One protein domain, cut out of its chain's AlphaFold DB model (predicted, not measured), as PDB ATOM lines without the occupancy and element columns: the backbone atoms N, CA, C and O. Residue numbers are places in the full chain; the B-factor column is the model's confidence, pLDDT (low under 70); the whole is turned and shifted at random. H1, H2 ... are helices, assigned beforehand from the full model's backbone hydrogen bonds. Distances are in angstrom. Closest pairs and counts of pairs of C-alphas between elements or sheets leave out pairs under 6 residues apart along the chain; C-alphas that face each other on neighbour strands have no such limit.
ATOM      1  N   GLU A 187     516.435 -54.682   6.471       84.69
ATOM      2  CA  GLU A 187     515.842 -55.947   6.049       84.69
ATOM      3  C   GLU A 187     516.606 -57.134   6.634       84.69
ATOM      4  O   GLU A 187     517.747 -57.015   7.087       84.69
ATOM      5  N   LYS A 188     515.962 -58.304   6.664       85.12
ATOM      6  CA  LYS A 188     516.628 -59.538   7.089       85.12
ATOM      7  C   LYS A 188     517.372 -60.133   5.902       85.12
ATOM      8  O   LYS A 188     516.765 -60.373   4.868       85.12
ATOM      9  N   GLY A 189     518.640 -60.483   6.098       84.44
ATOM     10  CA  GLY A 189     519.374 -61.287   5.124       84.44
ATOM     11  C   GLY A 189     518.867 -62.737   5.089       84.44
ATOM     12  O   GLY A 189     518.622 -63.325   6.154       84.44
ATOM     13  N   PRO A 190     518.718 -63.349   3.903       85.62
ATOM     14  CA  PRO A 190     518.397 -64.765   3.793       85.62
ATOM     15  C   PRO A 190     519.617 -65.643   4.119       85.62
ATOM     16  O   PRO A 190     520.766 -65.276   3.879       85.62
ATOM     17  N   VAL A 191     519.368 -66.853   4.631       86.06
ATOM     18  CA  VAL A 191     520.392 -67.903   4.774       86.06
ATOM     19  C   VAL A 191     519.920 -69.143   4.028       86.06
ATOM     20  O   VAL A 191     519.135 -69.945   4.540       86.06
ATOM     21  N   TRP A 192     520.410 -69.306   2.802       87.06
ATOM     22  CA  TRP A 192     520.078 -70.443   1.949       87.06
ATOM     23  C   TRP A 192     520.960 -71.652   2.288       87.06
ATOM     24  O   TRP A 192     522.181 -71.614   2.142       87.06
ATOM     25  N   LEU A 193     520.353 -72.754   2.747       89.75
ATOM     26  CA  LEU A 193     521.069 -73.969   3.158       89.75
ATOM     27  C   LEU A 193     520.730 -75.160   2.259       89.75
ATOM     28  O   LEU A 193     519.564 -75.488   2.051       89.75
ATOM     29  N   ARG A 194     521.759 -75.893   1.815       92.94
ATOM     30  CA  ARG A 194     521.608 -77.187   1.131       92.94
ATOM     31  C   ARG A 194     522.024 -78.327   2.055       92.94
ATOM     32  O   ARG A 194     523.206 -78.521   2.326       92.94
ATOM     33  N   LEU A 195     521.058 -79.124   2.512       93.56
ATOM     34  CA  LEU A 195     521.316 -80.287   3.366       93.56
ATOM     35  C   LEU A 195     521.421 -81.563   2.527       93.56
ATOM     36  O   LEU A 195     520.490 -81.928   1.819       93.56
ATOM     37  N   THR A 196     522.546 -82.273   2.635       95.38
ATOM     38  CA  THR A 196     522.760 -83.557   1.950       95.38
ATOM     39  C   THR A 196     523.105 -84.648   2.957       95.38
ATOM     40  O   THR A 196     524.072 -84.528   3.708       95.38
ATOM     41  N   ALA A 197     522.335 -85.738   2.961       94.31
ATOM     42  CA  ALA A 197     522.625 -86.937   3.742       94.31
ATOM     43  C   ALA A 197     523.056 -88.075   2.804       94.31
ATOM     44  O   ALA A 197     522.394 -88.348   1.808       94.31
ATOM     45  N   ARG A 198     524.162 -88.753   3.129       93.81
ATOM     46  CA  ARG A 198     524.692 -89.908   2.381       93.81
ATOM     47  C   ARG A 198     524.817 -91.120   3.299       93.81
ATOM     48  O   ARG A 198     525.089 -90.962   4.493       93.81
ATOM     49  N   GLY A 199     524.617 -92.310   2.746       90.94
ATOM     50  CA  GLY A 199     524.654 -93.579   3.470       90.94
ATOM     51  C   GLY A 199     524.681 -94.768   2.513       90.94
ATOM     52  O   GLY A 199     524.561 -94.596   1.301       90.94
ATOM     53  N   ARG A 200     524.875 -95.967   3.060       88.81
ATOM     54  CA  ARG A 200     524.935 -97.210   2.282       88.81
ATOM     55  C   ARG A 200     523.530 -97.625   1.830       88.81
ATOM     56  O   ARG A 200     522.587 -97.511   2.605       88.81
ATOM     57  N   ALA A 201     523.407 -98.137   0.604       85.31
ATOM     58  CA  ALA A 201     522.156 -98.715   0.118       85.31
ATOM     59  C   ALA A 201     521.770 -99.959   0.939       85.31
ATOM     60  O   ALA A 201     522.624-100.789   1.263       85.31
ATOM     61  N   GLY A 202     520.484-100.078   1.263       84.50
ATOM     62  CA  GLY A 202     519.916-101.171   2.049       84.50
ATOM     63  C   GLY A 202     518.564-101.614   1.495       84.50
ATOM     64  O   GLY A 202     517.992-100.966   0.621       84.50
ATOM     65  N   HIS A 203     518.053-102.739   1.996       85.75
ATOM     66  CA  HIS A 203     516.751-103.260   1.584       85.75
ATOM     67  C   HIS A 203     515.626-102.362   2.117       85.75
ATOM     68  O   HIS A 203     515.524-102.168   3.326       85.75
ATOM     69  N   GLY A 204     514.748-101.858   1.241       83.31
ATOM     70  CA  GLY A 204     513.724-100.864   1.606       83.31
ATOM     71  C   GLY A 204     512.734-101.311   2.692       83.31
ATOM     72  O   GLY A 204     512.199-100.475   3.411       83.31
ATOM     73  N   SER A 205     512.531-102.620   2.875       89.38
ATOM     74  CA  SER A 205     511.699-103.161   3.966       89.38
ATOM     75  C   SER A 205     512.388-103.210   5.341       89.38
ATOM     76  O   SER A 205     511.759-103.616   6.316       89.38
ATOM     77  N   ARG A 206     513.673-102.839   5.438       88.56
ATOM     78  CA  ARG A 206     514.470-102.852   6.679       88.56
ATOM     79  C   ARG A 206     515.130-101.487   6.942       88.56
ATOM     80  O   ARG A 206     516.360-101.415   6.977       88.56
ATOM     81  N   PRO A 207     514.347-100.406   7.100       85.75
ATOM     82  CA  PRO A 207     514.901 -99.084   7.368       85.75
ATOM     83  C   PRO A 207     515.584 -99.022   8.742       85.75
ATOM     84  O   PRO A 207     515.140 -99.653   9.704       85.75
ATOM     85  N   THR A 208     516.643 -98.218   8.850       88.12
ATOM     86  CA  THR A 208     517.388 -97.973  10.092       88.12
ATOM     87  C   THR A 208     517.365 -96.495  10.499       88.12
ATOM     88  O   THR A 208     517.295 -95.605   9.647       88.12
ATOM     89  N   PRO A 209     517.519 -96.172  11.798       86.94
ATOM     90  CA  PRO A 209     517.642 -94.783  12.248       86.94
ATOM     91  C   PRO A 209     518.843 -94.027  11.653       86.94
ATOM     92  O   PRO A 209     518.848 -92.791  11.646       86.94
ATOM     93  N   SER A 210     519.873 -94.729  11.173       87.81
ATOM     94  CA  SER A 210     521.056 -94.138  10.532       87.81
ATOM     95  C   SER A 210     520.881 -93.840   9.043       87.81
ATOM     96  O   SER A 210     521.753 -93.190   8.460       87.81
ATOM     97  N   ASP A 211     519.772 -94.264   8.437       92.69
ATOM     98  CA  ASP A 211     519.562 -94.091   7.004       92.69
ATOM     99  C   ASP A 211     519.485 -92.603   6.624       92.69
ATOM    100  O   ASP A 211     519.017 -91.772   7.418       92.69
ATOM    101  N   PRO A 212     519.924 -92.234   5.406       94.50
ATOM    102  CA  PRO A 212     519.947 -90.840   4.974       94.50
ATOM    103  C   PRO A 212     518.609 -90.095   5.120       94.50
ATOM    104  O   PRO A 212     518.645 -88.991   5.671       94.50
ATOM    105  N   PRO A 213     517.437 -90.661   4.748       92.69
ATOM    106  CA  PRO A 213     516.156 -89.979   4.942       92.69
ATOM    107  C   PRO A 213     515.858 -89.690   6.418       92.69
ATOM    108  O   PRO A 213     515.495 -88.571   6.769       92.69
ATOM    109  N   ALA A 214     516.096 -90.658   7.310       92.31
ATOM    110  CA  ALA A 214     515.866 -90.490   8.745       92.31
ATOM    111  C   ALA A 214     516.787 -89.417   9.351       92.31
ATOM    112  O   ALA A 214     516.355 -88.611  10.177       92.31
ATOM    113  N   ARG A 215     518.058 -89.371   8.928       94.25
ATOM    114  CA  ARG A 215     519.005 -88.318   9.332       94.25
ATOM    115  C   ARG A 215     518.569 -86.940   8.844       94.25
ATOM    116  O   ARG A 215     518.644 -85.990   9.623       94.25
ATOM    117  N   LEU A 216     518.112 -86.839   7.596       95.38
ATOM    118  CA  LEU A 216     517.652 -85.581   7.015       95.38
ATOM    119  C   LEU A 216     516.407 -85.061   7.741       95.38
ATOM    120  O   LEU A 216     516.397 -83.906   8.159       95.38
ATOM    121  N   ILE A 217     515.420 -85.924   8.000       94.88
ATOM    122  CA  ILE A 217     514.216 -85.574   8.770       94.88
ATOM    123  C   ILE A 217     514.590 -85.050  10.162       94.88
ATOM    124  O   ILE A 217     514.080 -84.019  10.590       94.88
ATOM    125  N   ARG A 218     515.526 -85.703  10.867       94.31
ATOM    126  CA  ARG A 218     515.990 -85.218  12.179       94.31
ATOM    127  C   ARG A 218     516.704 -83.870  12.095       94.31
ATOM    128  O   ARG A 218     516.511 -83.037  12.977       94.31
ATOM    129  N   ALA A 219     517.534 -83.658  11.076       94.38
ATOM    130  CA  ALA A 219     518.215 -82.382  10.870       94.38
ATOM    131  C   ALA A 219     517.208 -81.252  10.605       94.38
ATOM    132  O   ALA A 219     517.281 -80.213  11.257       94.38
ATOM    133  N   LEU A 220     516.226 -81.489   9.732       94.62
ATOM    134  CA  LEU A 220     515.141 -80.547   9.449       94.62
ATOM    135  C   LEU A 220     514.301 -80.256  10.694       94.62
ATOM    136  O   LEU A 220     514.031 -79.097  10.990       94.62
ATOM    137  N   ASN A 221     513.960 -81.285  11.477       94.88
ATOM    138  CA  ASN A 221     513.219 -81.097  12.719       94.88
ATOM    139  C   ASN A 221     513.990 -80.212  13.709       94.88
ATOM    140  O   ASN A 221     513.400 -79.325  14.307       94.88
ATOM    141  N   ARG A 222     515.313 -80.393  13.839       93.50
ATOM    142  CA  ARG A 222     516.145 -79.532  14.700       93.50
ATOM    143  C   ARG A 222     516.128 -78.068  14.264       93.50
ATOM    144  O   ARG A 222     516.154 -77.205  15.134       93.50
ATOM    145  N   LEU A 223     516.118 -77.801  12.958       90.94
ATOM    146  CA  LEU A 223     516.014 -76.437  12.431       90.94
ATOM    147  C   LEU A 223     514.627 -75.849  12.710       90.94
ATOM    148  O   LEU A 223     514.533 -74.732  13.204       90.94
ATOM    149  N   LEU A 224     513.565 -76.621  12.473       90.00
ATOM    150  CA  LEU A 224     512.183 -76.184  12.673       90.00
ATOM    151  C   LEU A 224     511.851 -75.909  14.146       90.00
ATOM    152  O   LEU A 224     511.134 -74.964  14.457       90.00
ATOM    153  N   THR A 225     512.349 -76.741  15.063       91.94
ATOM    154  CA  THR A 225     512.066 -76.612  16.499       91.94
ATOM    155  C   THR A 225     513.049 -75.696  17.220       91.94
ATOM    156  O   THR A 225     512.998 -75.597  18.446       91.94
ATOM    157  N   ARG A 226     513.991 -75.070  16.505       87.62
ATOM    158  CA  ARG A 226     514.920 -74.124  17.115       87.62
ATOM    159  C   ARG A 226     514.163 -72.847  17.457       87.62
ATOM    160  O   ARG A 226     513.830 -72.058  16.584       87.62
ATOM    161  N   GLU A 227     513.954 -72.615  18.746       82.75
ATOM    162  CA  GLU A 227     513.483 -71.316  19.214       82.75
ATOM    163  C   GLU A 227     514.635 -70.310  19.131       82.75
ATOM    164  O   GLU A 227     515.704 -70.522  19.717       82.75
ATOM    165  N   VAL A 228     514.424 -69.242  18.364       81.31
ATOM    166  CA  VAL A 228     515.305 -68.076  18.281       81.31
ATOM    167  C   VAL A 228     514.526 -66.904  18.855       81.31
ATOM    168  O   VAL A 228     513.402 -66.644  18.428       81.31
ATOM    169  N   GLN A 229     515.104 -66.228  19.843       79.25
ATOM    170  CA  GLN A 229     514.515 -65.011  20.390       79.25
ATOM    171  C   GLN A 229     514.767 -63.871  19.398       79.25
ATOM    172  O   GLN A 229     515.928 -63.654  19.041       79.25
ATOM    173  N   PRO A 230     513.724 -63.182  18.905       79.06
ATOM    174  CA  PRO A 230     513.917 -62.052  18.014       79.06
ATOM    175  C   PRO A 230     514.563 -60.895  18.777       79.06
ATOM    176  O   PRO A 230     514.184 -60.586  19.907       79.06
ATOM    177  N   GLU A 231     515.524 -60.238  18.141       82.06
ATOM    178  CA  GLU A 231     516.075 -58.984  18.633       82.06
ATOM    179  C   GLU A 231     515.198 -57.823  18.151       82.06
ATOM    180  O   GLU A 231     514.908 -57.704  16.958       82.06
ATOM    181  N   ILE A 232     514.747 -56.981  19.083       83.44
ATOM    182  CA  ILE A 232     514.015 -55.755  18.757       83.44
ATOM    183  C   ILE A 232     515.046 -54.647  18.572       83.44
ATOM    184  O   ILE A 232     515.645 -54.180  19.540       83.44
ATOM    185  N   THR A 233     515.239 -54.233  17.326       86.81
ATOM    186  CA  THR A 233     516.155 -53.143  16.987       86.81
ATOM    187  C   THR A 233     515.592 -51.795  17.435       86.81
ATOM    188  O   THR A 233     514.384 -51.630  17.631       86.81
ATOM    189  N   GLU A 234     516.466 -50.799  17.583       89.12
ATOM    190  CA  GLU A 234     516.060 -49.455  18.002       89.12
ATOM    191  C   GLU A 234     514.974 -48.823  17.106       89.12
ATOM    192  O   GLU A 234     513.993 -48.331  17.669       89.12
ATOM    193  N   PRO A 235     515.044 -48.882  15.758       88.81
ATOM    194  CA  PRO A 235     513.978 -48.344  14.911       88.81
ATOM    195  C   PRO A 235     512.611 -48.991  15.167       88.81
ATOM    196  O   PRO A 235     511.598 -48.296  15.242       88.81
ATOM    197  N   VAL A 236     512.578 -50.313  15.371       85.81
ATOM    198  CA  VAL A 236     511.337 -51.035  15.689       85.81
ATOM    199  C   VAL A 236     510.820 -50.626  17.067       85.81
ATOM    200  O   VAL A 236     509.628 -50.366  17.214       85.81
ATOM    201  N   ARG A 237     511.700 -50.504  18.068       86.44
ATOM    202  CA  ARG A 237     511.332 -50.017  19.406       86.44
ATOM    203  C   ARG A 237     510.696 -48.625  19.339       86.44
ATOM    204  O   ARG A 237     509.626 -48.427  19.908       86.44
ATOM    205  N   LEU A 238     511.314 -47.687  18.618       89.12
ATOM    206  CA  LEU A 238     510.805 -46.320  18.455       89.12
ATOM    207  C   LEU A 238     509.440 -46.292  17.759       89.12
ATOM    208  O   LEU A 238     508.540 -45.581  18.204       89.12
ATOM    209  N   MET A 239     509.260 -47.100  16.708       86.75
ATOM    210  CA  MET A 239     507.965 -47.253  16.042       86.75
ATOM    211  C   MET A 239     506.891 -47.745  17.022       86.75
ATOM    212  O   MET A 239     505.812 -47.162  17.096       86.75
ATOM    213  N   LEU A 240     507.182 -48.792  17.800       85.12
ATOM    214  CA  LEU A 240     506.237 -49.350  18.772       85.12
ATOM    215  C   LEU A 240     505.876 -48.345  19.876       85.12
ATOM    216  O   LEU A 240     504.706 -48.240  20.244       85.12
ATOM    217  N   GLU A 241     506.852 -47.589  20.381       87.38
ATOM    218  CA  GLU A 241     506.625 -46.531  21.371       87.38
ATOM    219  C   GLU A 241     505.709 -45.429  20.835       87.38
ATOM    220  O   GLU A 241     504.809 -44.975  21.542       87.38
ATOM    221  N   GLU A 242     505.908 -45.011  19.586       88.12
ATOM    222  CA  GLU A 242     505.079 -43.984  18.955       88.12
ATOM    223  C   GLU A 242     503.651 -44.478  18.698       88.12
ATOM    224  O   GLU A 242     502.684 -43.772  18.992       88.12
ATOM    225  N   LEU A 243     503.495 -45.717  18.228       85.31
ATOM    226  CA  LEU A 243     502.182 -46.340  18.062       85.31
ATOM    227  C   LEU A 243     501.426 -46.437  19.399       85.31
ATOM    228  O   LEU A 243     500.231 -46.133  19.452       85.31
ATOM    229  N   ARG A 244     502.127 -46.775  20.490       84.62
ATOM    230  CA  ARG A 244     501.553 -46.825  21.843       84.62
ATOM    231  C   ARG A 244     501.095 -45.444  22.309       84.62
ATOM    232  O   ARG A 244     499.975 -45.306  22.792       84.62
ATOM    233  N   LYS A 245     501.914 -44.401  22.118       87.12
ATOM    234  CA  LYS A 245     501.543 -43.008  22.452       87.12
ATOM    235  C   LYS A 245     500.280 -42.547  21.727       87.12
ATOM    236  O   LYS A 245     499.520 -41.754  22.274       87.12
ATOM    237  N   ARG A 246     500.050 -43.048  20.512       85.88
ATOM    238  CA  ARG A 246     498.865 -42.740  19.699       85.88
ATOM    239  C   ARG A 246     497.649 -43.611  20.022       85.88
ATOM    240  O   ARG A 246     496.610 -43.425  19.400       85.88
ATOM    241  N   GLY A 247     497.758 -44.554  20.962       84.50
ATOM    242  CA  GLY A 247     496.674 -45.478  21.314       84.50
ATOM    243  C   GLY A 247     496.329 -46.478  20.206       84.50
ATOM    244  O   GLY A 247     495.266 -47.087  20.236       84.50
ATOM    245  N   LEU A 248     497.218 -46.634  19.223       80.25
ATOM    246  CA  LEU A 248     497.033 -47.502  18.057       80.25
ATOM    247  C   LEU A 248     497.391 -48.959  18.372       80.25
ATOM    248  O   LEU A 248     496.916 -49.901  17.741       80.25
ATOM    249  N   THR A 249     498.219 -49.169  19.390       69.81
ATOM    250  CA  THR A 249     498.655 -50.495  19.814       69.81
ATOM    251  C   THR A 249     498.528 -50.621  21.329       69.81
ATOM    252  O   THR A 249     498.842 -49.693  22.072       69.81
ATOM    253  N   GLY A 250     498.035 -51.772  21.797       61.03
ATOM    254  CA  GLY A 250     498.060 -52.109  23.221       61.03
ATOM    255  C   GLY A 250     499.464 -52.511  23.685       61.03
ATOM    256  O   GLY A 250     500.362 -52.735  22.868       61.03
ATOM    257  N   ASP A 251     499.637 -52.697  24.996       57.78
ATOM    258  CA  ASP A 251     500.893 -53.184  25.600       57.78
ATOM    259  C   ASP A 251     501.355 -54.542  25.026       57.78
ATOM    260  O   ASP A 251     502.533 -54.892  25.077       57.78
ATOM    261  N   SER A 252     500.441 -55.279  24.387       57.41
ATOM    262  CA  SER A 252     500.634 -56.640  23.895       57.41
ATOM    263  C   SER A 252     501.441 -56.774  22.601       57.41
ATOM    264  O   SER A 252     501.652 -57.899  22.162       57.41
ATOM    265  N   LEU A 253     501.845 -55.704  21.905       55.62
ATOM    266  CA  LEU A 253     502.560 -55.868  20.623       55.62
ATOM    267  C   LEU A 253     504.005 -56.352  20.823       55.62
ATOM    268  O   LEU A 253     504.472 -57.188  20.051       55.62
ATOM    269  N   GLU A 254     504.655 -55.950  21.920       52.09
ATOM    270  CA  GLU A 254     505.908 -56.575  22.368       52.09
ATOM    271  C   GLU A 254     505.693 -58.034  22.791       52.09
ATOM    272  O   GLU A 254     506.493 -58.888  22.426       52.09
ATOM    273  N   GLU A 255     504.605 -58.364  23.493       53.91
ATOM    274  CA  GLU A 255     504.290 -59.752  23.877       53.91
ATOM    275  C   GLU A 255     503.949 -60.635  22.666       53.91
ATOM    276  O   GLU A 255     504.334 -61.802  22.611       53.91
ATOM    277  N   ARG A 256     503.283 -60.072  21.653       55.12
ATOM    278  CA  ARG A 256     502.912 -60.739  20.397       55.12
ATOM    279  C   ARG A 256     504.130 -61.051  19.525       55.12
ATOM    280  O   ARG A 256     504.079 -62.008  18.760       55.12
ATOM    281  N   TRP A 257     505.204 -60.266  19.649       55.06
ATOM    282  CA  TRP A 257     506.467 -60.467  18.929       55.06
ATOM    283  C   TRP A 257     507.519 -61.235  19.745       55.06
ATOM    284  O   TRP A 257     508.345 -61.924  19.154       55.06
ATOM    285  N   ARG A 258     507.486 -61.161  21.085       50.19
ATOM    286  CA  ARG A 258     508.334 -61.956  22.000       50.19
ATOM    287  C   ARG A 258     507.780 -63.355  22.273       50.19
ATOM    288  O   ARG A 258     508.522 -64.235  22.707       50.19
ATOM    289  N   GLY A 259     506.487 -63.578  22.047       45.22
ATOM    290  CA  GLY A 259     505.902 -64.910  22.089       45.22
ATOM    291  C   GLY A 259     506.544 -65.806  21.026       45.22
ATOM    292  O   GLY A 259     506.917 -65.314  19.957       45.22
TER     293      GLY A 259
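This is residues 187 to 259 of the 266 residues of the protein "M20/M25/M40 family metallo-hydrolase" of Deltaproteobacteria bacterium (UniProt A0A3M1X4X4). An open, drawn-out chain doubles back on itself: the long stretch with no named element, residues 187 to 211, runs to one far end and turns there around residues 203 to 208, and helix H1 leads back toward the other end. There, beyond the link of residues 225 to 233, the short helices H2 and H3 lie loosely side by side, H3 folding back along H2 the opposite way without clearly touching it. The printed part has 73 residues with three named helices, H1, H2 and H3 in that order, and no named strand; the class is all helix, though under half of the residues, 32, are in named elements. The whole is extended, with a radius of gyration of the C-alphas of 21.5 A, and is a rod spanning 66 by 22 by 14 A.

The printed part begins with C-alpha 187 at (515.842, -55.947, 6.049). H1, residues 212 to 224, begins with C-alpha 212 at (519.947, -90.840, 4.974) and is 18.3 A long. H2, residues 234 to 245, is 16.5 A long. H3, residues 252 to 258, is 9.5 A long and ends with C-alpha 258 at (508.334, -61.956, 22.000).

H1 touches no helix and is apart from both H2 and H3. H2 and H3 are close but not clearly touching; their closest C-alphas, those of Leu 240 and Leu 253, are 7.7 A apart. They run opposite ways at a shallow tilt of 20 degrees. In H1, H2 and H3 every O i to N i+4 pair is within hydrogen-bond range.

The two C-alphas farthest apart, those of His 203 and Arg 246, are 65.7 A apart. Residues 187 to 194, 203 to 208 and 221 to 227, of which 221 to 224 belong to H1, stand free. The links H1 to H2 and H2 to H3 are short, and the printed part has no cut. The mean pLDDT of the printed part is 83.4; residues 249 to 259 are under 70.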